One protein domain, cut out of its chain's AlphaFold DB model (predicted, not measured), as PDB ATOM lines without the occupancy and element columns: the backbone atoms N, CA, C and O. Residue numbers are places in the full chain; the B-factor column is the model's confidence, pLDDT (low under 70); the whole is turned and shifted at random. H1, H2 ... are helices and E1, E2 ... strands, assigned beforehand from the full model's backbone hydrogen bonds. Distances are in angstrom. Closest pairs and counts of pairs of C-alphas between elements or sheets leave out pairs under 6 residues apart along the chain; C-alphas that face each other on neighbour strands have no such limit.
ATOM      1  N   VAL A  55      29.296 -30.671 -30.842       96.69
ATOM      2  CA  VAL A  55      29.497 -30.600 -29.390       96.69
ATOM      3  C   VAL A  55      29.117 -31.941 -28.772       96.69
ATOM      4  O   VAL A  55      28.028 -32.449 -29.012       96.69
ATOM      5  N   GLU A  56      30.030 -32.515 -28.001       96.56
ATOM      6  CA  GLU A  56      29.910 -33.821 -27.360       96.56
ATOM      7  C   GLU A  56      29.922 -33.638 -25.842       96.56
ATOM      8  O   GLU A  56      30.700 -32.854 -25.293       96.56
ATOM      9  N   TYR A  57      29.062 -34.387 -25.162       97.12
ATOM     10  CA  TYR A  57      28.975 -34.424 -23.707       97.12
ATOM     11  C   TYR A  57      29.513 -35.752 -23.199       97.12
ATOM     12  O   TYR A  57      29.381 -36.772 -23.869       97.12
ATOM     13  N   LEU A  58      30.097 -35.754 -22.004       96.62
ATOM     14  CA  LEU A  58      30.715 -36.946 -21.433       96.62
ATOM     15  C   LEU A  58      29.696 -37.741 -20.600       96.62
ATOM     16  O   LEU A  58      29.333 -37.290 -19.509       96.62
ATOM     17  N   PRO A  59      29.280 -38.954 -21.027       93.94
ATOM     18  CA  PRO A  59      28.373 -39.789 -20.236       93.94
ATOM     19  C   PRO A  59      28.951 -40.130 -18.860       93.94
ATOM     20  O   PRO A  59      28.208 -40.319 -17.900       93.94
ATOM     21  N   SER A  60      30.286 -40.142 -18.748       95.25
ATOM     22  CA  SER A  60      30.983 -40.363 -17.486       95.25
ATOM     23  C   SER A  60      30.543 -39.379 -16.404       95.25
ATOM     24  O   SER A  60      30.486 -39.776 -15.251       95.25
ATOM     25  N   GLN A  61      30.187 -38.127 -16.721       96.69
ATOM     26  CA  GLN A  61      29.841 -37.118 -15.704       96.69
ATOM     27  C   GLN A  61      28.519 -37.387 -14.963       96.69
ATOM     28  O   GLN A  61      28.210 -36.680 -14.004       96.69
ATOM     29  N   ASN A  62      27.772 -38.428 -15.357       96.19
ATOM     30  CA  ASN A  62      26.568 -38.903 -14.669       96.19
ATOM     31  C   ASN A  62      25.427 -37.865 -14.600       96.19
ATOM     32  O   ASN A  62      24.540 -37.942 -13.752       96.19
ATOM     33  N   TRP A  63      25.427 -36.904 -15.522       96.25
ATOM     34  CA  TRP A  63      24.326 -35.974 -15.745       96.25
ATOM     35  C   TRP A  63      23.618 -36.304 -17.048       96.25
ATOM     36  O   TRP A  63      24.254 -36.487 -18.089       96.25
ATOM     37  N   GLN A  64      22.293 -36.364 -16.992       95.62
ATOM     38  CA  GLN A  64      21.429 -36.467 -18.160       95.62
ATOM     39  C   GLN A  64      21.252 -35.084 -18.804       95.62
ATOM     40  O   GLN A  64      21.496 -34.073 -18.146       95.62
ATOM     41  N   PRO A  65      20.777 -34.994 -20.063       95.94
ATOM     42  CA  PRO A  65      20.530 -33.702 -20.705       95.94
ATOM     43  C   PRO A  65      19.708 -32.721 -19.864       95.94
ATOM     44  O   PRO A  65      20.063 -31.550 -19.772       95.94
ATOM     45  N   ALA A  66      18.681 -33.219 -19.172       95.50
ATOM     46  CA  ALA A  66      17.842 -32.414 -18.292       95.50
ATOM     47  C   ALA A  66      18.580 -31.835 -17.074       95.50
ATOM     48  O   ALA A  66      18.233 -30.745 -16.625       95.50
ATOM     49  N   ASP A  67      19.587 -32.535 -16.538       95.94
ATOM     50  CA  ASP A  67      20.375 -32.041 -15.403       95.94
ATOM     51  C   ASP A  67      21.210 -30.826 -15.822       95.94
ATOM     52  O   ASP A  67      21.173 -29.789 -15.156       95.94
ATOM     53  N   SER A  68      21.899 -30.932 -16.961       97.00
ATOM     54  CA  SER A  68      22.737 -29.854 -17.495       97.00
ATOM     55  C   SER A  68      21.904 -28.673 -17.966       97.00
ATOM     56  O   SER A  68      22.191 -27.549 -17.579       97.00
ATOM     57  N   LEU A  69      20.836 -28.911 -18.737       96.69
ATOM     58  CA  LEU A  69      19.943 -27.846 -19.203       96.69
ATOM     59  C   LEU A  69      19.333 -27.070 -18.033       96.69
ATOM     60  O   LEU A  69      19.302 -25.843 -18.068       96.69
ATOM     61  N   TRP A  70      18.916 -27.767 -16.972       96.31
ATOM     62  CA  TRP A  70      18.432 -27.113 -15.761       96.31
ATOM     63  C   TRP A  70      19.531 -26.296 -15.074       96.31
ATOM     64  O   TRP A  70      19.292 -25.147 -14.714       96.31
ATOM     65  N   PHE A  71      20.744 -26.842 -14.919       97.19
ATOM     66  CA  PHE A  71      21.871 -26.110 -14.329       97.19
ATOM     67  C   PHE A  71      22.260 -24.870 -15.152       97.19
ATOM     68  O   PHE A  71      22.599 -23.835 -14.581       97.19
ATOM     69  N   TYR A  72      22.165 -24.946 -16.481       97.31
ATOM     70  CA  TYR A  72      22.488 -23.843 -17.385       97.31
ATOM     71  C   TYR A  72      21.502 -22.683 -17.288       97.31
ATOM     72  O   TYR A  72      21.917 -21.540 -17.478       97.31
ATOM     73  N   SER A  73      20.227 -22.970 -17.006       94.69
ATOM     74  CA  SER A  73      19.144 -21.990 -17.110       94.69
ATOM     75  C   SER A  73      18.433 -21.663 -15.792       94.69
ATOM     76  O   SER A  73      17.492 -20.872 -15.792       94.69
ATOM     77  N   VAL A  74      18.819 -22.270 -14.665       95.31
ATOM     78  CA  VAL A  74      18.188 -21.985 -13.367       95.31
ATOM     79  C   VAL A  74      18.602 -20.609 -12.843       95.31
ATOM     80  O   VAL A  74      19.788 -20.300 -12.731       95.31
ATOM     81  N   THR A  75      17.617 -19.788 -12.475       95.19
ATOM     82  CA  THR A  75      17.868 -18.448 -11.939       95.19
ATOM     83  C   THR A  75      18.453 -18.489 -10.530       95.19
ATOM     84  O   THR A  75      18.139 -19.378  -9.729       95.19
ATOM     85  N   GLN A  76      19.319 -17.525 -10.225       95.12
ATOM     86  CA  GLN A  76      20.035 -17.432  -8.947       95.12
ATOM     87  C   GLN A  76      19.828 -16.079  -8.253       95.12
ATOM     88  O   GLN A  76      20.306 -15.898  -7.133       95.12
ATOM     89  N   GLY A  77      19.083 -15.163  -8.878       94.38
ATOM     90  CA  GLY A  77      18.847 -13.810  -8.395       94.38
ATOM     91  C   GLY A  77      19.802 -12.771  -8.965       94.38
ATOM     92  O   GLY A  77      20.074 -11.791  -8.283       94.38
ATOM     93  N   SER A  78      20.391 -13.003 -10.138       94.94
ATOM     94  CA  SER A  78      21.341 -12.067 -10.749       94.94
ATOM     95  C   SER A  78      20.594 -11.069 -11.634       94.94
ATOM     96  O   SER A  78      19.932 -11.471 -12.586       94.94
ATOM     97  N   ASP A  79      20.765  -9.774 -11.360       94.50
ATOM     98  CA  ASP A  79      20.050  -8.678 -12.020       94.50
ATOM     99  C   ASP A  79      21.040  -7.688 -12.670       94.50
ATOM    100  O   ASP A  79      21.136  -6.517 -12.288       94.50
ATOM    101  N   MET A  80      21.834  -8.145 -13.644       95.75
ATOM    102  CA  MET A  80      22.910  -7.331 -14.235       95.75
ATOM    103  C   MET A  80      22.377  -6.080 -14.950       95.75
ATOM    104  O   MET A  80      22.886  -4.975 -14.747       95.75
ATOM    105  N   MET A  81      21.367  -6.246 -15.806       97.12
ATOM    106  CA  MET A  81      20.713  -5.159 -16.543       97.12
ATOM    107  C   MET A  81      19.312  -5.583 -17.013       97.12
ATOM    108  O   MET A  81      19.038  -6.786 -17.030       97.12
ATOM    109  N   PRO A  82      18.429  -4.649 -17.424       98.19
ATOM    110  CA  PRO A  82      17.103  -4.992 -17.924       98.19
ATOM    111  C   PRO A  82      17.190  -5.992 -19.075       98.19
ATOM    112  O   PRO A  82      17.998  -5.832 -19.997       98.19
ATOM    113  N   TYR A  83      16.347  -7.021 -19.028       98.44
ATOM    114  CA  TYR A  83      16.387  -8.118 -19.991       98.44
ATOM    115  C   TYR A  83      16.221  -7.612 -21.427       98.44
ATOM    116  O   TYR A  83      17.022  -7.915 -22.311       98.44
ATOM    117  N   ASP A  84      15.221  -6.755 -21.644       98.06
ATOM    118  CA  ASP A  84      14.906  -6.210 -22.963       98.06
ATOM    119  C   ASP A  84      16.034  -5.358 -23.545       98.06
ATOM    120  O   ASP A  84      16.184  -5.316 -24.765       98.06
ATOM    121  N   PHE A  85      16.867  -4.741 -22.701       98.56
ATOM    122  CA  PHE A  85      18.031  -3.993 -23.161       98.56
ATOM    123  C   PHE A  85      19.080  -4.941 -23.727       98.56
ATOM    124  O   PHE A  85      19.528  -4.744 -24.853       98.56
ATOM    125  N   PHE A  86      19.436  -6.000 -22.995       98.44
ATOM    126  CA  PHE A  86      20.406  -6.991 -23.469       98.44
ATOM    127  C   PHE A  86      19.955  -7.665 -24.770       98.44
ATOM    128  O   PHE A  86      20.769  -7.962 -25.644       98.44
ATOM    129  N   MET A  87      18.643  -7.858 -24.926       98.31
ATOM    130  CA  MET A  87      18.070  -8.499 -26.105       98.31
ATOM    131  C   MET A  87      18.215  -7.692 -27.397       98.31
ATOM    132  O   MET A  87      18.221  -8.300 -28.471       98.31
ATOM    133  N   VAL A  88      18.329  -6.362 -27.308       98.25
ATOM    134  CA  VAL A  88      18.345  -5.462 -28.479       98.25
ATOM    135  C   VAL A  88      19.578  -4.564 -28.560       98.25
ATOM    136  O   VAL A  88      19.722  -3.845 -29.544       98.25
ATOM    137  N   LEU A  89      20.452  -4.585 -27.549       98.69
ATOM    138  CA  LEU A  89      21.676  -3.789 -27.521       98.69
ATOM    139  C   LEU A  89      22.547  -4.128 -28.735       98.69
ATOM    140  O   LEU A  89      22.901  -5.288 -28.949       98.69
ATOM    141  N   GLU A  90      22.903  -3.111 -29.510       98.56
ATOM    142  CA  GLU A  90      23.829  -3.228 -30.635       98.56
ATOM    143  C   GLU A  90      25.277  -3.189 -30.114       98.56
ATOM    144  O   GLU A  90      25.588  -2.492 -29.143       98.56
ATOM    145  N   LYS A  91      26.194  -3.926 -30.746       97.19
ATOM    146  CA  LYS A  91      27.630  -3.730 -30.506       97.19
ATOM    147  C   LYS A  91      28.009  -2.314 -30.923       97.19
ATOM    148  O   LYS A  91      27.521  -1.810 -31.933       97.19
ATOM    149  N   LYS A  92      28.944  -1.710 -30.187       95.06
ATOM    150  CA  LYS A  92      29.476  -0.386 -30.517       95.06
ATOM    151  C   LYS A  92      29.880  -0.319 -32.003       95.06
ATOM    152  O   LYS A  92      30.560  -1.215 -32.494       95.06
ATOM    153  N   ASP A  93      29.465   0.757 -32.670       92.19
ATOM    154  CA  ASP A  93      29.779   1.094 -34.066       92.19
ATOM    155  C   ASP A  93      29.261   0.093 -35.129       92.19
ATOM    156  O   ASP A  93      29.680   0.142 -36.284       92.19
ATOM    157  N   THR A  94      28.327  -0.804 -34.782       95.06
ATOM    158  CA  THR A  94      27.709  -1.763 -35.722       95.06
ATOM    159  C   THR A  94      26.215  -1.935 -35.431       95.06
ATOM    160  O   THR A  94      25.758  -1.542 -34.368       95.06
ATOM    161  N   THR A  95      25.459  -2.588 -36.320       95.12
ATOM    162  CA  THR A  95      24.058  -2.995 -36.058       95.12
ATOM    163  C   THR A  95      23.928  -4.448 -35.582       95.12
ATOM    164  O   THR A  95      22.824  -4.983 -35.499       95.12
ATOM    165  N   GLU A  96      25.044  -5.141 -35.347       95.88
ATOM    166  CA  GLU A  96      25.028  -6.529 -34.888       95.88
ATOM    167  C   GLU A  96      24.613  -6.580 -33.406       95.88
ATOM    168  O   GLU A  96      25.171  -5.828 -32.599       95.88
ATOM    169  N   PRO A  97      23.675  -7.460 -33.005       97.25
ATOM    170  CA  PRO A  97      23.308  -7.611 -31.602       97.25
ATOM    171  C   PRO A  97      24.508  -7.996 -30.735       97.25
ATOM    172  O   PRO A  97      25.252  -8.920 -31.059       97.25
ATOM    173  N   PHE A  98      24.651  -7.360 -29.575       98.19
ATOM    174  CA  PHE A  98      25.691  -7.678 -28.595       98.19
ATOM    175  C   PHE A  98      25.627  -9.138 -28.138       98.19
ATOM    176  O   PHE A  98      26.651  -9.778 -27.927       98.19
ATOM    177  N   ARG A  99      24.425  -9.702 -28.040       97.12
ATOM    178  CA  ARG A  99      24.217 -11.100 -27.650       97.12
ATOM    179  C   ARG A  99      24.472 -12.129 -28.763       97.12
ATOM    180  O   ARG A  99      24.126 -13.291 -28.560       97.12
ATOM    181  N   SER A 100      24.957 -11.732 -29.945       95.81
ATOM    182  CA  SER A 100      25.188 -12.668 -31.056       95.81
ATOM    183  C   SER A 100      26.098 -13.825 -30.627       95.81
ATOM    184  O   SER A 100      26.980 -13.656 -29.781       95.81
ATOM    185  N   ASN A 101      25.899 -15.013 -31.206       95.06
ATOM    186  CA  ASN A 101      26.676 -16.200 -30.841       95.06
ATOM    187  C   ASN A 101      28.179 -15.974 -31.053       95.06
ATOM    188  O   ASN A 101      28.986 -16.358 -30.210       95.06
ATOM    189  N   GLU A 102      28.547 -15.304 -32.144       93.62
ATOM    190  CA  GLU A 102      29.918 -14.928 -32.472       93.62
ATOM    191  C   GLU A 102      30.514 -13.983 -31.419       93.62
ATOM    192  O   GLU A 102      31.626 -14.220 -30.936       93.62
ATOM    193  N   ASN A 103      29.773 -12.950 -31.000       96.00
ATOM    194  CA  ASN A 103      30.247 -12.009 -29.988       96.00
ATOM    195  C   ASN A 103      30.338 -12.658 -28.601       96.00
ATOM    196  O   ASN A 103      31.318 -12.455 -27.891       96.00
ATOM    197  N   MET A 104      29.378 -13.497 -28.218       96.94
ATOM    198  CA  MET A 104      29.430 -14.206 -26.936       96.94
ATOM    199  C   MET A 104      30.560 -15.248 -26.905       96.94
ATOM    200  O   MET A 104      31.250 -15.383 -25.892       96.94
ATOM    201  N   ASN A 105      30.824 -15.924 -28.027       95.62
ATOM    202  CA  ASN A 105      31.940 -16.862 -28.153       95.62
ATOM    203  C   ASN A 105      33.318 -16.178 -28.113       95.62
ATOM    204  O   ASN A 105      34.281 -16.791 -27.639       95.62
ATOM    205  N   ARG A 106      33.425 -14.913 -28.549       95.25
ATOM    206  CA  ARG A 106      34.649 -14.104 -28.398       95.25
ATOM    207  C   ARG A 106      35.078 -13.998 -26.935       95.25
ATOM    208  O   ARG A 106      36.256 -14.162 -26.659       95.25
ATOM    209  N   TYR A 107      34.140 -13.819 -26.006       97.38
ATOM    210  CA  TYR A 107      34.417 -13.807 -24.558       97.38
ATOM    211  C   TYR A 107      34.445 -15.202 -23.934       97.38
ATOM    212  O   TYR A 107      34.464 -15.338 -22.715       97.38
ATOM    213  N   ARG A 108      34.403 -16.249 -24.763       97.06
ATOM    214  CA  ARG A 108      34.365 -17.654 -24.360       97.06
ATOM    215  C   ARG A 108      33.163 -18.058 -23.504       97.06
ATOM    216  O   ARG A 108      33.189 -19.147 -22.923       97.06
ATOM    217  N   TYR A 109      32.075 -17.294 -23.545       97.88
ATOM    218  CA  TYR A 109      30.763 -17.825 -23.186       97.88
ATOM    219  C   TYR A 109      30.294 -18.809 -24.257       97.88
ATOM    220  O   TYR A 109      30.768 -18.788 -25.394       97.88
ATOM    221  N   LEU A 110      29.430 -19.744 -23.870       97.44
ATOM    222  CA  LEU A 110      29.090 -20.904 -24.689       97.44
ATOM    223  C   LEU A 110      27.728 -20.680 -25.351       97.44
ATOM    224  O   LEU A 110      26.719 -20.718 -24.646       97.44
ATOM    225  N   PRO A 111      27.670 -20.445 -26.674       95.81
ATOM    226  CA  PRO A 111      26.410 -20.173 -27.352       95.81
ATOM    227  C   PRO A 111      25.446 -21.360 -27.293       95.81
ATOM    228  O   PRO A 111      25.873 -22.520 -27.221       95.81
ATOM    229  N   GLN A 112      24.148 -21.062 -27.367       96.56
ATOM    230  CA  GLN A 112      23.091 -22.066 -27.427       96.56
ATOM    231  C   GLN A 112      22.122 -21.807 -28.588       96.56
ATOM    232  O   GLN A 112      22.013 -20.692 -29.093       96.56
ATOM    233  N   LYS A 113      21.424 -22.858 -29.027       96.00
ATOM    234  CA  LYS A 113      20.177 -22.763 -29.800       96.00
ATOM    235  C   LYS A 113      18.998 -22.610 -28.833       96.00
ATOM    236  O   LYS A 113      19.119 -22.929 -27.652       96.00
ATOM    237  N   ALA A 114      17.857 -22.152 -29.339       96.44
ATOM    238  CA  ALA A 114      16.645 -22.062 -28.532       96.44
ATOM    239  C   ALA A 114      16.184 -23.459 -28.084       96.44
ATOM    240  O   ALA A 114      16.150 -24.395 -28.887       96.44
ATOM    241  N   THR A 115      15.805 -23.582 -26.817       95.69
ATOM    242  CA  THR A 115      15.206 -24.789 -26.229       95.69
ATOM    243  C   THR A 115      13.980 -24.405 -25.392       95.69
ATOM    244  O   THR A 115      13.652 -23.226 -25.266       95.69
ATOM    245  N   SER A 116      13.268 -25.374 -24.809       93.19
ATOM    246  CA  SER A 116      12.099 -25.070 -23.966       93.19
ATOM    247  C   SER A 116      12.452 -24.333 -22.668       93.19
ATOM    248  O   SER A 116      11.661 -23.511 -22.211       93.19
ATOM    249  N   SER A 117      13.627 -24.595 -22.085       91.56
ATOM    250  CA  SER A 117      14.124 -23.886 -20.899       91.56
ATOM    251  C   SER A 117      14.915 -22.618 -21.235       91.56
ATOM    252  O   SER A 117      15.134 -21.793 -20.350       91.56
ATOM    253  N   ASN A 118      15.319 -22.441 -22.496       95.75
ATOM    254  CA  ASN A 118      16.033 -21.266 -22.994       95.75
ATOM    255  C   ASN A 118      15.482 -20.822 -24.369       95.75
ATOM    256  O   ASN A 118      16.140 -21.008 -25.398       95.75
ATOM    257  N   PRO A 119      14.262 -20.255 -24.425       95.62
ATOM    258  CA  PRO A 119      13.589 -19.940 -25.689       95.62
ATOM    259  C   PRO A 119      14.259 -18.807 -26.482       95.62
ATOM    260  O   PRO A 119      14.122 -18.747 -27.702       95.62
ATOM    261  N   ASP A 120      15.006 -17.930 -25.808       96.06
ATOM    262  CA  ASP A 120      15.696 -16.785 -26.417       96.06
ATOM    263  C   ASP A 120      17.145 -17.099 -26.849       96.06
ATOM    264  O   ASP A 120      17.850 -16.218 -27.361       96.06
ATOM    265  N   ALA A 121      17.575 -18.359 -26.690       96.88
ATOM    266  CA  ALA A 121      18.906 -18.845 -27.057       96.88
ATOM    267  C   ALA A 121      20.043 -18.053 -26.381       96.88
ATOM    268  O   ALA A 121      21.033 -17.683 -27.014       96.88
ATOM    269  N   LEU A 122      19.887 -17.752 -25.090       98.00
ATOM    270  CA  LEU A 122      20.934 -17.119 -24.287       98.00
ATOM    271  C   LEU A 122      22.148 -18.059 -24.152       98.00
ATOM    272  O   LEU A 122      21.970 -19.277 -24.143       98.00
ATOM    273  N   PRO A 123      23.386 -17.552 -24.040       98.00
ATOM    274  CA  PRO A 123      24.541 -18.408 -23.779       98.00
ATOM    275  C   PRO A 123      24.408 -19.165 -22.451       98.00
ATOM    276  O   PRO A 123      23.712 -18.712 -21.544       98.00
ATOM    277  N   VAL A 124      25.119 -20.285 -22.301       98.50
ATOM    278  CA  VAL A 124      25.111 -21.064 -21.050       98.50
ATOM    279  C   VAL A 124      25.421 -20.166 -19.855       98.50
ATOM    280  O   VAL A 124      26.450 -19.490 -19.822       98.50
ATOM    281  N   GLY A 125      24.525 -20.192 -18.869       97.62
ATOM    282  CA  GLY A 125      24.634 -19.407 -17.648       97.62
ATOM    283  C   GLY A 125      24.159 -17.962 -17.749       97.62
ATOM    284  O   GLY A 125      24.291 -17.234 -16.771       97.62
ATOM    285  N   PHE A 126      23.590 -17.549 -18.882       98.38
ATOM    286  CA  PHE A 126      22.829 -16.309 -19.007       98.38
ATOM    287  C   PHE A 126      21.346 -16.645 -18.940       98.38
ATOM    288  O   PHE A 126      20.857 -17.481 -19.699       98.38
ATOM    289  N   VAL A 127      20.625 -15.994 -18.034       97.31
ATOM    290  CA  VAL A 127      19.212 -16.291 -17.785       97.31
ATOM    291  C   VAL A 127      18.386 -15.024 -17.734       97.31
ATOM    292  O   VAL A 127      18.881 -13.963 -17.355       97.31
ATOM    293  N   LYS A 128      17.110 -15.155 -18.096       96.75
ATOM    294  CA  LYS A 128      16.095 -14.178 -17.731       96.75
ATOM    295  C   LYS A 128      15.712 -14.415 -16.272       96.75
ATOM    296  O   LYS A 128      15.173 -15.477 -15.959       96.75
ATOM    297  N   ASP A 129      15.992 -13.451 -15.409       94.31
ATOM    298  CA  ASP A 129      15.559 -13.447 -14.011       94.31
ATOM    299  C   ASP A 129      14.451 -12.410 -13.811       94.31
ATOM    300  O   ASP A 129      14.355 -11.443 -14.570       94.31
ATOM    301  N   THR A 130      13.603 -12.609 -12.806       93.81
ATOM    302  CA  THR A 130      12.521 -11.671 -12.484       93.81
ATOM    303  C   THR A 130      12.600 -11.317 -11.013       93.81
ATOM    304  O   THR A 130      12.478 -12.188 -10.156       93.81
ATOM    305  N   TYR A 131      12.711 -10.027 -10.709       94.25
ATOM    306  CA  TYR A 131      12.734  -9.541  -9.337       94.25
ATOM    307  C   TYR A 131      11.830  -8.317  -9.175       94.25
ATOM    308  O   TYR A 131      11.905  -7.344  -9.929       94.25
ATOM    309  N   LYS A 132      10.917  -8.390  -8.194       90.75
ATOM    310  CA  LYS A 132       9.893  -7.362  -7.908       90.75
ATOM    311  C   LYS A 132       9.119  -6.896  -9.155       90.75
ATOM    312  O   LYS A 132       8.800  -5.719  -9.295       90.75
ATOM    313  N   GLY A 133       8.801  -7.835 -10.047       90.19
ATOM    314  CA  GLY A 133       8.008  -7.588 -11.255       90.19
ATOM    315  C   GLY A 133       8.780  -7.008 -12.443       90.19
ATOM    316  O   GLY A 133       8.156  -6.715 -13.458       90.19
ATOM    317  N   ASN A 134      10.103  -6.863 -12.336       92.94
ATOM    318  CA  ASN A 134      10.969  -6.439 -13.435       92.94
ATOM    319  C   ASN A 134      11.834  -7.603 -13.910       92.94
ATOM    320  O   ASN A 134      12.273  -8.417 -13.097       92.94
ATOM    321  N   ASP A 135      12.090  -7.643 -15.215       96.75
ATOM    322  CA  ASP A 135      12.872  -8.693 -15.855       96.75
ATOM    323  C   ASP A 135      14.304  -8.229 -16.136       96.75
ATOM    324  O   ASP A 135      14.532  -7.190 -16.766       96.75
ATOM    325  N   TYR A 136      15.270  -9.051 -15.745       97.75
ATOM    326  CA  TYR A 136      16.696  -8.800 -15.901       97.75
ATOM    327  C   TYR A 136      17.371  -9.928 -16.672       97.75
ATOM    328  O   TYR A 136      16.905 -11.066 -16.679       97.75
ATOM    329  N   VAL A 137      18.484  -9.616 -17.333       97.94
ATOM    330  CA  VAL A 137      19.460 -10.651 -17.677       97.94
ATOM    331  C   VAL A 137      20.434 -10.804 -16.512       97.94
ATOM    332  O   VAL A 137      20.946  -9.812 -15.984       97.94
ATOM    333  N   GLY A 138      20.691 -12.048 -16.131       95.62
ATOM    334  CA  GLY A 138      21.575 -12.413 -15.035       95.62
ATOM    335  C   GLY A 138      22.595 -13.467 -15.429       95.62
ATOM    336  O   GLY A 138      22.374 -14.248 -16.357       95.62
ATOM    337  N   LEU A 139      23.704 -13.497 -14.694       96.44
ATOM    338  CA  LEU A 139      24.702 -14.559 -14.752       96.44
ATOM    339  C   LEU A 139      24.422 -15.596 -13.663       96.44
ATOM    340  O   LEU A 139      24.110 -15.258 -12.522       96.44
ATOM    341  N   THR A 140      24.590 -16.868 -13.999       96.81
ATOM    342  CA  THR A 140      24.490 -17.994 -13.064       96.81
ATOM    343  C   THR A 140      25.853 -18.663 -12.894       96.81
ATOM    344  O   THR A 140      26.784 -18.412 -13.664       96.81
ATOM    345  N   CYS A 141      25.975 -19.580 -11.926       96.62
ATOM    346  CA  CYS A 141      27.169 -20.420 -11.762       96.62
ATOM    347  C   CYS A 141      27.646 -21.035 -13.090       96.62
ATOM    348  O   CYS A 141      28.850 -21.142 -13.315       96.62
ATOM    349  N   ALA A 142      26.729 -21.419 -13.984       98.00
ATOM    350  CA  ALA A 142      27.072 -22.095 -15.231       98.00
ATOM    351  C   ALA A 142      27.896 -21.227 -16.199       98.00
ATOM    352  O   ALA A 142      28.621 -21.795 -17.014       98.00
ATOM    353  N   ALA A 143      27.850 -19.892 -16.085       98.00
ATOM    354  CA  ALA A 143      28.635 -18.981 -16.925       98.00
ATOM    355  C   ALA A 143      30.145 -19.062 -16.628       98.00
ATOM    356  O   ALA A 143      30.965 -18.859 -17.522       98.00
ATOM    357  N   CYS A 144      30.503 -19.382 -15.380       97.56
ATOM    358  CA  CYS A 144      31.886 -19.519 -14.909       97.56
ATOM    359  C   CYS A 144      32.306 -20.987 -14.725       97.56
ATOM    360  O   CYS A 144      33.489 -21.314 -14.804       97.56
ATOM    361  N   HIS A 145      31.337 -21.872 -14.486       97.75
ATOM    362  CA  HIS A 145      31.542 -23.276 -14.129       97.75
ATOM    363  C   HIS A 145      30.962 -24.254 -15.159       97.75
ATOM    364  O   HIS A 145      30.498 -25.341 -14.812       97.75
ATOM    365  N   THR A 146      30.995 -23.872 -16.435       98.44
ATOM    366  CA  THR A 146      30.838 -24.808 -17.552       98.44
ATOM    367  C   THR A 146      31.948 -24.552 -18.561       98.44
ATOM    368  O   THR A 146      32.065 -23.453 -19.103       98.44
ATOM    369  N   GLY A 147      32.767 -25.569 -18.819       97.25
ATOM    370  CA  GLY A 147      33.933 -25.476 -19.698       97.25
ATOM    371  C   GLY A 147      33.705 -26.143 -21.048       97.25
ATOM    372  O   GLY A 147      32.856 -27.023 -21.177       97.25
ATOM    373  N   GLN A 148      34.488 -25.760 -22.056       97.62
ATOM    374  CA  GLN A 148      34.564 -26.482 -23.326       97.62
ATOM    375  C   GLN A 148      36.015 -26.610 -23.776       97.62
ATOM    376  O   GLN A 148      36.780 -25.651 -23.695       97.62
ATOM    377  N   ILE A 149      36.339 -27.787 -24.294       97.38
ATOM    378  CA  ILE A 149      37.628 -28.148 -24.876       97.38
ATOM    379  C   ILE A 149      37.391 -28.513 -26.340       97.38
ATOM    380  O   ILE A 149      36.442 -29.228 -26.627       97.38
ATOM    381  N   ASN A 150      38.226 -28.067 -27.267       96.94
ATOM    382  CA  ASN A 150      38.133 -28.434 -28.676       96.94
ATOM    383  C   ASN A 150      39.272 -29.385 -29.047       96.94
ATOM    384  O   ASN A 150      40.422 -29.160 -28.679       96.94
ATOM    385  N   TYR A 151      38.968 -30.454 -29.776       96.88
ATOM    386  CA  TYR A 151      39.982 -31.354 -30.314       96.88
ATOM    387  C   TYR A 151      39.522 -31.941 -31.646       96.88
ATOM    388  O   TYR A 151      38.455 -32.552 -31.731       96.88
ATOM    389  N   LYS A 152      40.331 -31.760 -32.698       94.69
ATOM    390  CA  LYS A 152      40.068 -32.282 -34.054       94.69
ATOM    391  C   LYS A 152      38.650 -31.965 -34.563       94.69
ATOM    392  O   LYS A 152      37.978 -32.829 -35.122       94.69
ATOM    393  N   GLY A 153      38.181 -30.735 -34.351       93.44
ATOM    394  CA  GLY A 153      36.855 -30.296 -34.798       93.44
ATOM    395  C   GLY A 153      35.687 -30.704 -33.890       93.44
ATOM    396  O   GLY A 153      34.547 -30.375 -34.210       93.44
ATOM    397  N   LYS A 154      35.932 -31.379 -32.760       95.62
ATOM    398  CA  LYS A 154      34.905 -31.718 -31.764       95.62
ATOM    399  C   LYS A 154      35.037 -30.838 -30.525       95.62
ATOM    400  O   LYS A 154      36.108 -30.794 -29.925       95.62
ATOM    401  N   GLY A 155      33.954 -30.186 -30.114       96.94
ATOM    402  CA  GLY A 155      33.862 -29.492 -28.831       96.94
ATOM    403  C   GLY A 155      33.394 -30.445 -27.731       96.94
ATOM    404  O   GLY A 155      32.266 -30.908 -27.763       96.94
ATOM    405  N   ILE A 156      34.224 -30.738 -26.742       98.00
ATOM    406  CA  ILE A 156      33.892 -31.529 -25.557       98.00
ATOM    407  C   ILE A 156      33.388 -30.569 -24.477       98.00
ATOM    408  O   ILE A 156      34.148 -29.735 -23.980       98.00
ATOM    409  N   ARG A 157      32.107 -30.660 -24.115       97.81
ATOM    410  CA  ARG A 157      31.503 -29.836 -23.062       97.81
ATOM    411  C   ARG A 157      31.670 -30.510 -21.702       97.81
ATOM    412  O   ARG A 157      31.335 -31.682 -21.546       97.81
ATOM    413  N   ILE A 158      32.165 -29.751 -20.727       98.44
ATOM    414  CA  ILE A 158      32.468 -30.223 -19.376       98.44
ATOM    415  C   ILE A 158      31.534 -29.536 -18.379       98.44
ATOM    416  O   ILE A 158      31.706 -28.359 -18.043       98.44
ATOM    417  N   ASP A 159      30.551 -30.285 -17.882       98.31
ATOM    418  CA  ASP A 159      29.631 -29.808 -16.848       98.31
ATOM    419  C   ASP A 159      30.371 -29.603 -15.518       98.31
ATOM    420  O   ASP A 159      31.138 -30.463 -15.085       98.31
ATOM    421  N   GLY A 160      30.187 -28.448 -14.874       97.69
ATOM    422  CA  GLY A 160      30.932 -28.102 -13.660       97.69
ATOM    423  C   GLY A 160      32.427 -27.836 -13.887       97.69
ATOM    424  O   GLY A 160      33.153 -27.702 -12.906       97.69
ATOM    425  N   GLY A 161      32.906 -27.793 -15.136       97.94
ATOM    426  CA  GLY A 161      34.298 -27.470 -15.471       97.94
ATOM    427  C   GLY A 161      34.561 -25.961 -15.525       97.94
ATOM    428  O   GLY A 161      33.621 -25.189 -15.684       97.94
ATOM    429  N   PRO A 162      35.822 -25.512 -15.409       97.75
ATOM    430  CA  PRO A 162      36.154 -24.095 -15.523       97.75
ATOM    431  C   PRO A 162      35.799 -23.539 -16.907       97.75
ATOM    432  O   PRO A 162      36.171 -24.111 -17.933       97.75
ATOM    433  N   ALA A 163      35.105 -22.403 -16.943       97.75
ATOM    434  CA  ALA A 163      34.874 -21.679 -18.183       97.75
ATOM    435  C   ALA A 163      36.158 -20.988 -18.657       97.75
ATOM    436  O   ALA A 163      36.942 -20.479 -17.862       97.75
ATOM    437  N   GLY A 164      36.324 -20.863 -19.973       96.75
ATOM    438  CA  GLY A 164      37.369 -20.021 -20.561       96.75
ATOM    439  C   GLY A 164      37.050 -18.522 -20.519       96.75
ATOM    440  O   GLY A 164      37.683 -17.777 -21.251       96.75
ATOM    441  N   ALA A 165      36.043 -18.090 -19.753       97.31
ATOM    442  CA  ALA A 165      35.404 -16.782 -19.878       97.31
ATOM    443  C   ALA A 165      36.365 -15.595 -19.668       97.31
ATOM    444  O   ALA A 165      37.217 -15.640 -18.781       97.31
ATOM    445  N   ASP A 166      36.178 -14.527 -20.450       97.50
ATOM    446  CA  ASP A 166      36.779 -13.202 -20.234       97.50
ATOM    447  C   ASP A 166      35.691 -12.218 -19.775       97.50
ATOM    448  O   ASP A 166      35.091 -11.474 -20.560       97.50
ATOM    449  N   GLU A 168      36.135  -9.651 -17.681       94.62
ATOM    450  CA  GLU A 168      36.654  -8.281 -17.596       94.62
ATOM    451  C   GLU A 168      36.338  -7.514 -18.883       94.62
ATOM    452  O   GLU A 168      35.687  -6.463 -18.836       94.62
ATOM    453  N   THR A 169      36.723  -8.079 -20.030       96.25
ATOM    454  CA  THR A 169      36.484  -7.455 -21.331       96.25
ATOM    455  C   THR A 169      34.996  -7.439 -21.671       96.25
ATOM    456  O   THR A 169      34.506  -6.408 -22.130       96.25
ATOM    457  N   PHE A 170      34.243  -8.506 -21.364       97.75
ATOM    458  CA  PHE A 170      32.785  -8.544 -21.557       97.75
ATOM    459  C   PHE A 170      32.077  -7.370 -20.863       97.75
ATOM    460  O   PHE A 170      31.292  -6.653 -21.490       97.75
ATOM    461  N   MET A 171      32.388  -7.130 -19.583       97.19
ATOM    462  CA  MET A 171      31.792  -6.026 -18.825       97.19
ATOM    463  C   MET A 171      32.226  -4.658 -19.370       97.19
ATOM    464  O   MET A 171      31.425  -3.725 -19.412       97.19
ATOM    465  N   ALA A 172      33.478  -4.509 -19.808       97.12
ATOM    466  CA  ALA A 172      33.929  -3.262 -20.422       97.12
ATOM    467  C   ALA A 172      33.201  -2.981 -21.748       97.12
ATOM    468  O   ALA A 172      32.767  -1.851 -21.989       97.12
ATOM    469  N   ASP A 173      33.032  -3.999 -22.592       98.19
ATOM    470  CA  ASP A 173      32.396  -3.866 -23.900       98.19
ATOM    471  C   ASP A 173      30.889  -3.636 -23.822       98.19
ATOM    472  O   ASP A 173      30.373  -2.820 -24.590       98.19
ATOM    473  N   ILE A 174      30.185  -4.250 -22.865       98.06
ATOM    474  CA  ILE A 174      28.751  -3.985 -22.687       98.06
ATOM    475  C   ILE A 174      28.512  -2.527 -22.272       98.06
ATOM    476  O   ILE A 174      27.653  -1.853 -22.838       98.06
ATOM    477  N   VAL A 175      29.345  -1.979 -21.379       98.25
ATOM    478  CA  VAL A 175      29.271  -0.560 -20.990       98.25
ATOM    479  C   VAL A 175      29.629   0.356 -22.159       98.25
ATOM    480  O   VAL A 175      28.969   1.379 -22.349       98.25
ATOM    481  N   ARG A 176      30.635   0.009 -22.977       98.38
ATOM    482  CA  ARG A 176      30.963   0.766 -24.200       98.38
ATOM    483  C   ARG A 176      29.797   0.784 -25.191       98.38
ATOM    484  O   ARG A 176      29.506   1.841 -25.745       98.38
ATOM    485  N   ALA A 177      29.122  -0.346 -25.386       98.56
ATOM    486  CA  ALA A 177      27.947  -0.453 -26.246       98.56
ATOM    487  C   ALA A 177      26.768   0.386 -25.720       98.56
ATOM    488  O   ALA A 177      26.153   1.134 -26.481       98.56
ATOM    489  N   MET A 178      26.496   0.343 -24.411       98.56
ATOM    490  CA  MET A 178      25.445   1.163 -23.798       98.56
ATOM    491  C   MET A 178      25.749   2.664 -23.896       98.56
ATOM    492  O   MET A 178      24.858   3.443 -24.228       98.56
ATOM    493  N   LYS A 179      27.006   3.083 -23.686       97.62
ATOM    494  CA  LYS A 179      27.429   4.480 -23.893       97.62
ATOM    495  C   LYS A 179      27.247   4.923 -25.344       97.62
ATOM    496  O   LYS A 179      26.606   5.940 -25.577       97.62
ATOM    497  N   ALA A 180      27.706   4.126 -26.309       97.62
ATOM    498  CA  ALA A 180      27.514   4.423 -27.729       97.62
ATOM    499  C   ALA A 180      26.024   4.536 -28.100       97.62
ATOM    500  O   ALA A 180      25.632   5.448 -28.823       97.62
ATOM    501  N   THR A 181      25.183   3.663 -27.534       98.31
ATOM    502  CA  THR A 181      23.721   3.713 -27.694       98.31
ATOM    503  C   THR A 181      23.118   4.985 -27.097       98.31
ATOM    504  O   THR A 181      22.147   5.508 -27.628       98.31
ATOM    505  N   ARG A 182      23.665   5.505 -25.992       96.81
ATOM    506  CA  ARG A 182      23.196   6.750 -25.366       96.81
ATOM    507  C   ARG A 182      23.615   8.005 -26.121       96.81
ATOM    508  O   ARG A 182      22.859   8.968 -26.130       96.81
ATOM    509  N   GLU A 183      24.827   8.005 -26.662       95.56
ATOM    510  CA  GLU A 183      25.486   9.193 -27.211       95.56
ATOM    511  C   GLU A 183      25.179   9.411 -28.700       95.56
ATOM    512  O   GLU A 183      25.278  10.535 -29.185       95.56
ATOM    513  N   ASN A 184      24.777   8.362 -29.425       97.06
ATOM    514  CA  ASN A 184      24.373   8.452 -30.824       97.06
ATOM    515  C   ASN A 184      22.841   8.445 -30.948       97.06
ATOM    516  O   ASN A 184      22.197   7.436 -30.664       97.06
ATOM    517  N   GLU A 185      22.263   9.554 -31.412       97.25
ATOM    518  CA  GLU A 185      20.809   9.738 -31.530       97.25
ATOM    519  C   GLU A 185      20.137   8.688 -32.432       97.25
ATOM    520  O   GLU A 185      19.072   8.167 -32.099       97.25
ATOM    521  N   GLU A 186      20.769   8.315 -33.547       97.06
ATOM    522  CA  GLU A 186      20.217   7.325 -34.474       97.06
ATOM    523  C   GLU A 186      20.164   5.929 -33.834       97.06
ATOM    524  O   GLU A 186      19.136   5.246 -33.890       97.06
ATOM    525  N   VAL A 187      21.255   5.527 -33.174       97.75
ATOM    526  CA  VAL A 187      21.346   4.253 -32.442       97.75
ATOM    527  C   VAL A 187      20.362   4.248 -31.267       97.75
ATOM    528  O   VAL A 187      19.639   3.269 -31.081       97.75
ATOM    529  N   GLN A 188      20.261   5.352 -30.517       98.44
ATOM    530  CA  GLN A 188      19.320   5.494 -29.405       98.44
ATOM    531  C   GLN A 188      17.869   5.328 -29.866       98.44
ATOM    532  O   GLN A 188      17.101   4.604 -29.233       98.44
ATOM    533  N   ASN A 189      17.490   5.961 -30.979       98.19
ATOM    534  CA  ASN A 189      16.135   5.883 -31.519       98.19
ATOM    535  C   ASN A 189      15.781   4.452 -31.952       98.19
ATOM    536  O   ASN A 189      14.680   3.973 -31.661       98.19
ATOM    537  N   ARG A 190      16.716   3.729 -32.590       98.06
ATOM    538  CA  ARG A 190      16.533   2.298 -32.898       98.06
ATOM    539  C   ARG A 190      16.404   1.457 -31.634       98.06
ATOM    540  O   ARG A 190      15.484   0.644 -31.543       98.06
ATOM    541  N   PHE A 191      17.279   1.676 -30.656       98.69
ATOM    542  CA  PHE A 191      17.253   0.973 -29.378       98.69
ATOM    543  C   PHE A 191      15.913   1.161 -28.662       98.69
ATOM    544  O   PHE A 191      15.250   0.178 -28.347       98.69
ATOM    545  N   VAL A 192      15.456   2.407 -28.489       98.75
ATOM    546  CA  VAL A 192      14.166   2.731 -27.859       98.75
ATOM    547  C   VAL A 192      13.015   2.042 -28.582       98.75
ATOM    548  O   VAL A 192      12.197   1.381 -27.942       98.75
ATOM    549  N   LYS A 193      12.962   2.148 -29.915       98.50
ATOM    550  CA  LYS A 193      11.930   1.491 -30.726       98.50
ATOM    551  C   LYS A 193      11.912  -0.022 -30.489       98.50
ATOM    552  O   LYS A 193      10.841  -0.597 -30.297       98.50
ATOM    553  N   ASN A 194      13.082  -0.658 -30.490       98.38
ATOM    554  CA  ASN A 194      13.208  -2.103 -30.330       98.38
ATOM    555  C   ASN A 194      12.876  -2.560 -28.901       98.38
ATOM    556  O   ASN A 194      12.227  -3.590 -28.747       98.38
ATOM    557  N   VAL A 195      13.245  -1.792 -27.868       98.56
ATOM    558  CA  VAL A 195      12.849  -2.066 -26.476       98.56
ATOM    559  C   VAL A 195      11.331  -1.954 -26.310       98.56
ATOM    560  O   VAL A 195      10.702  -2.866 -25.779       98.56
ATOM    561  N   LEU A 196      10.708  -0.876 -26.802       98.38
ATOM    562  CA  LEU A 196       9.253  -0.690 -26.704       98.38
ATOM    563  C   LEU A 196       8.479  -1.806 -27.422       98.38
ATOM    564  O   LEU A 196       7.436  -2.242 -26.936       98.38
ATOM    565  N   ALA A 197       9.010  -2.322 -28.536       98.12
ATOM    566  CA  ALA A 197       8.419  -3.445 -29.262       98.12
ATOM    567  C   ALA A 197       8.401  -4.761 -28.459       98.12
ATOM    568  O   ALA A 197       7.585  -5.634 -28.753       98.12
ATOM    569  N   ARG A 198       9.258  -4.907 -27.437       96.00
ATOM    570  CA  ARG A 198       9.269  -6.073 -26.533       96.00
ATOM    571  C   ARG A 198       8.216  -5.985 -25.427       96.00
ATOM    572  O   ARG A 198       7.797  -7.008 -24.895       96.00
ATOM    573  N   GLY A 199       7.719  -4.781 -25.142       94.44
ATOM    574  CA  GLY A 199       6.484  -4.565 -24.396       94.44
ATOM    575  C   GLY A 199       6.612  -4.405 -22.880       94.44
ATOM    576  O   GLY A 199       5.603  -4.032 -22.271       94.44
ATOM    577  N   ALA A 200       7.785  -4.616 -22.265       93.19
ATOM    578  CA  ALA A 200       7.977  -4.336 -20.835       93.19
ATOM    579  C   ALA A 200       7.915  -2.826 -20.541       93.19
ATOM    580  O   ALA A 200       7.247  -2.394 -19.602       93.19
ATOM    581  N   TYR A 201       8.519  -2.012 -21.409       96.44
ATOM    582  CA  TYR A 201       8.471  -0.552 -21.334       96.44
ATOM    583  C   TYR A 201       7.285   0.011 -22.120       96.44
ATOM    584  O   TYR A 201       6.939  -0.488 -23.192       96.44
ATOM    585  N   LYS A 202       6.660   1.074 -21.595       95.62
ATOM    586  CA  LYS A 202       5.508   1.742 -22.235       95.62
ATOM    587  C   LYS A 202       5.824   3.129 -22.780       95.62
ATOM    588  O   LYS A 202       5.117   3.592 -23.672       95.62
ATOM    589  N   LYS A 203       6.849   3.799 -22.250       97.81
ATOM    590  CA  LYS A 203       7.223   5.160 -22.640       97.81
ATOM    591  C   LYS A 203       8.698   5.217 -22.994       97.81
ATOM    592  O   LYS A 203       9.533   4.623 -22.320       97.81
ATOM    593  N   GLU A 204       9.014   5.995 -24.020       98.00
ATOM    594  CA  GLU A 204      10.391   6.286 -24.424       98.00
ATOM    595  C   GLU A 204      11.216   6.908 -23.288       98.00
ATOM    596  O   GLU A 204      12.378   6.548 -23.109       98.00
ATOM    597  N   ALA A 205      10.610   7.799 -22.496       98.12
ATOM    598  CA  ALA A 205      11.276   8.436 -21.363       98.12
ATOM    599  C   ALA A 205      11.796   7.409 -20.342       98.12
ATOM    600  O   ALA A 205      12.927   7.537 -19.880       98.12
ATOM    601  N   ASP A 206      11.012   6.362 -20.061       97.50
ATOM    602  CA  ASP A 206      11.385   5.304 -19.115       97.50
ATOM    603  C   ASP A 206      12.575   4.490 -19.654       97.50
ATOM    604  O   ASP A 206      13.523   4.209 -18.924       97.50
ATOM    605  N   VAL A 207      12.582   4.187 -20.961       98.44
ATOM    606  CA  VAL A 207      13.704   3.491 -21.618       98.44
ATOM    607  C   VAL A 207      14.983   4.323 -21.544       98.44
ATOM    608  O   VAL A 207      16.043   3.796 -21.216       98.44
ATOM    609  N   LYS A 208      14.902   5.624 -21.843       98.19
ATOM    610  CA  LYS A 208      16.062   6.530 -21.807       98.19
ATOM    611  C   LYS A 208      16.605   6.698 -20.384       98.19
ATOM    612  O   LYS A 208      17.823   6.663 -20.202       98.19
ATOM    613  N   ALA A 209      15.720   6.827 -19.393       95.75
ATOM    614  CA  ALA A 209      16.093   6.929 -17.984       95.75
ATOM    615  C   ALA A 209      16.805   5.660 -17.492       95.75
ATOM    616  O   ALA A 209      17.901   5.747 -16.933       95.75
ATOM    617  N   ASP A 210      16.255   4.476 -17.771       96.38
ATOM    618  CA  ASP A 210      16.894   3.218 -17.380       96.38
ATOM    619  C   ASP A 210      18.183   2.959 -18.163       96.38
ATOM    620  O   ASP A 210      19.164   2.472 -17.596       96.38
ATOM    621  N   LEU A 211      18.244   3.324 -19.448       97.88
ATOM    622  CA  LEU A 211      19.476   3.206 -20.228       97.88
ATOM    623  C   LEU A 211      20.595   4.025 -19.579       97.88
ATOM    624  O   LEU A 211      21.716   3.532 -19.443       97.88
ATOM    625  N   GLN A 212      20.297   5.243 -19.124       94.50
ATOM    626  CA  GLN A 212      21.235   6.049 -18.352       94.50
ATOM    627  C   GLN A 212      21.623   5.376 -17.031       94.50
ATOM    628  O   GLN A 212      22.814   5.135 -16.809       94.50
ATOM    629  N   LYS A 213      20.634   5.027 -16.205       93.94
ATOM    630  CA  LYS A 213      20.823   4.421 -14.883       93.94
ATOM    631  C   LYS A 213      21.707   3.177 -14.937       93.94
ATOM    632  O   LYS A 213      22.709   3.096 -14.232       93.94
ATOM    633  N   TYR A 214      21.387   2.216 -15.803       95.69
ATOM    634  CA  TYR A 214      22.145   0.966 -15.891       95.69
ATOM    635  C   TYR A 214      23.516   1.148 -16.550       95.69
ATOM    636  O   TYR A 214      24.458   0.453 -16.172       95.69
ATOM    637  N   THR A 215      23.677   2.117 -17.461       96.31
ATOM    638  CA  THR A 215      25.012   2.476 -17.972       96.31
ATOM    639  C   THR A 215      25.905   2.981 -16.840       96.31
ATOM    640  O   THR A 215      27.054   2.555 -16.722       96.31
ATOM    641  N   GLU A 216      25.391   3.886 -16.006       92.62
ATOM    642  CA  GLU A 216      26.128   4.476 -14.882       92.62
ATOM    643  C   GLU A 216      26.414   3.437 -13.794       92.62
ATOM    644  O   GLU A 216      27.548   3.341 -13.326       92.62
ATOM    645  N   ARG A 217      25.441   2.579 -13.471       92.69
ATOM    646  CA  ARG A 217      25.603   1.486 -12.506       92.69
ATOM    647  C   ARG A 217      26.698   0.501 -12.923       92.69
ATOM    648  O   ARG A 217      27.585   0.196 -12.126       92.69
ATOM    649  N   LEU A 218      26.685   0.029 -14.173       95.06
ATOM    650  CA  LEU A 218      27.715  -0.892 -14.665       95.06
ATOM    651  C   LEU A 218      29.084  -0.206 -14.812       95.06
ATOM    652  O   LEU A 218      30.111  -0.812 -14.499       95.06
ATOM    653  N   ALA A 219      29.125   1.072 -15.208       93.94
ATOM    654  CA  ALA A 219      30.365   1.851 -15.236       93.94
ATOM    655  C   ALA A 219      30.955   2.071 -13.828       93.94
ATOM    656  O   ALA A 219      32.173   1.986 -13.647       93.94
ATOM    657  N   SER A 220      30.105   2.310 -12.825       91.81
ATOM    658  CA  SER A 220      30.498   2.409 -11.415       91.81
ATOM    659  C   SER A 220      31.069   1.084 -10.920       91.81
ATOM    660  O   SER A 220      32.169   1.053 -10.369       91.81
ATOM    661  N   TYR A 221      30.405  -0.034 -11.225       93.44
ATOM    662  CA  TYR A 221      30.897  -1.368 -10.886       93.44
ATOM    663  C   TYR A 221      32.294  -1.655 -11.468       93.44
ATOM    664  O   TYR A 221      33.150  -2.192 -10.758       93.44
ATOM    665  N   ILE A 222      32.563  -1.259 -12.719       93.12
ATOM    666  CA  ILE A 222      33.905  -1.353 -13.326       93.12
ATOM    667  C   ILE A 222      34.900  -0.443 -12.599       93.12
ATOM    668  O   ILE A 222      36.020  -0.860 -12.318       93.12
ATOM    669  N   THR A 223      34.498   0.784 -12.263       91.31
ATOM    670  CA  THR A 223      35.357   1.764 -11.581       91.31
ATOM    671  C   THR A 223      35.760   1.281 -10.189       91.31
ATOM    672  O   THR A 223      36.945   1.276  -9.860       91.31
ATOM    673  N   ILE A 224      34.793   0.826  -9.386       92.81
ATOM    674  CA  ILE A 224      35.008   0.240  -8.056       92.81
ATOM    675  C   ILE A 224      36.016  -0.908  -8.158       92.81
ATOM    676  O   ILE A 224      37.023  -0.921  -7.448       92.81
ATOM    677  N   ASN A 225      35.800  -1.806  -9.119       94.00
ATOM    678  CA  ASN A 225      36.611  -3.002  -9.328       94.00
ATOM    679  C   ASN A 225      37.800  -2.806 -10.276       94.00
ATOM    680  O   ASN A 225      38.338  -3.789 -10.785       94.00
ATOM    681  N   TYR A 226      38.234  -1.566 -10.510       91.25
ATOM    682  CA  TYR A 226      39.395  -1.310 -11.351       91.25
ATOM    683  C   TYR A 226      40.661  -1.933 -10.748       91.25
ATOM    684  O   TYR A 226      40.997  -1.689  -9.579       91.25
ATOM    685  N   SER A 227      41.392  -2.674 -11.574       88.31
ATOM    686  CA  SER A 227      42.662  -3.305 -11.235       88.31
ATOM    687  C   SER A 227      43.726  -2.936 -12.255       88.31
ATOM    688  O   SER A 227      43.430  -2.709 -13.423       88.31
ATOM    689  N   THR A 228      44.978  -2.888 -11.809       86.38
ATOM    690  CA  THR A 228      46.137  -2.812 -12.710       86.38
ATOM    691  C   THR A 228      46.504  -4.183 -13.276       86.38
ATOM    692  O   THR A 228      47.251  -4.262 -14.245       86.38
ATOM    693  N   THR A 229      46.014  -5.266 -12.665       88.81
ATOM    694  CA  THR A 229      46.207  -6.632 -13.154       88.81
ATOM    695  C   THR A 229      45.040  -6.988 -14.069       88.81
ATOM    696  O   THR A 229      43.939  -7.219 -13.577       88.81
ATOM    697  N   HIS A 230      45.277  -7.062 -15.379       89.56
ATOM    698  CA  HIS A 230      44.286  -7.575 -16.330       89.56
ATOM    699  C   HIS A 230      44.177  -9.096 -16.223       89.56
ATOM    700  O   HIS A 230      45.189  -9.803 -16.183       89.56
ATOM    701  N   TYR A 231      42.950  -9.607 -16.154       92.19
ATOM    702  CA  TYR A 231      42.711 -11.017 -15.843       92.19
ATOM    703  C   TYR A 231      42.811 -11.901 -17.087       92.19
ATOM    704  O   TYR A 231      43.379 -12.996 -17.018       92.19
TER     705      TYR A 231
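Overview. This is residues 55 to 166 and 168 to 231 of the 727 residues of an uncharacterized protein of Nitrosospira sp. NRS527 (UniProt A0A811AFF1). A small three-strand sheet, E1 E5 E4, stands at one end of the long axis, and the helices H5, H6 and H7 group toward the other; the hairpin E2 and E3, the short helix H2 and long loops lie between. H5 and H7 run side by side, H6 packs across one end of that pair, and H1 reaches from the three-strand sheet to E2. The printed part has 176 residues with seven named helices and five named strands, in the order E1 H1 H2 H3 E2 E3 H4 E4 E5 H5 H6 H7. The class is mixed; the sheet E1 E5 E4 is mixed and E2 E3 antiparallel. The whole is compact, with a radius of gyration of the C-alphas of 17.0 A, and spans 53 by 39 by 29 A.

Arrangement. Start at E1, residues 55 to 57, parallel to E5, residues 153 to 159, with N 56 and O 155 2.8 A apart. E5 forms an antiparallel hairpin with E4, residues 146 to 151, where N 156 and O 149 are 2.7 A apart. H1, residues 65 to 73, only grazes this sheet; it only just touches H4, residues 141 to 144, with 3 pairs of C-alphas within 8 A, the closest those of Tyr 72 and Ala 142, 5.4 A. In the hairpin of E2, residues 126 to 131, and E3, residues 134 to 139, find N 136 and O 129 2.8 A apart. H2, residues 83 to 88, comes closest to E3 at the C-alphas of Tyr 83 and Tyr 136, 4.2 A. H2 touches H6, residues 185 to 198, opposite ways at a steep tilt of 53 degrees; the closest C-alphas are those of Asp 84 and Val 195, 5.8 A. H5, residues 168 to 183, touches H7, residues 204 to 224, opposite ways at a shallow tilt of 34.7 degrees, only just short of steep, closest at the C-alphas of Met 178 and Thr 215, 6.0 A. H5 and H6 touch only at the corner, closest at the C-alphas of Thr 181 and Gln 188, 5.0 A. H6, with residues 192 to 196 alone, touches residues 204 to 208 of H7, closest at the C-alphas of Val 192 and Glu 204, 6.2 A. H3, residues 101 to 106, touches no helix. Every O i to N i+4 pair is within hydrogen-bond range in H1, H2, H3, H5 and H7; H6 has 9 of 10, and H4 is too short for one.

Along the chain. Find C-alpha 55, where E1 begins, at (29.497, -30.600, -29.390). H5 begins at C-alpha 168, (36.654, -8.281, -17.596), and measures 22.9 A; H6 measures 20.2 A. H7 runs 30.2 A to C-alpha 224 at (35.008, 0.240, -8.056).

Size, cuts and confidence. The C-alphas farthest apart, of Ser 60 and Glu 185, are 53.0 A apart. Residue 167 is not printed, and C-alphas 166 and 168 are 5.6 A apart across that cut. The links H2 to H3 and H3 to E2 are long. No printed residue has a pLDDT under 70.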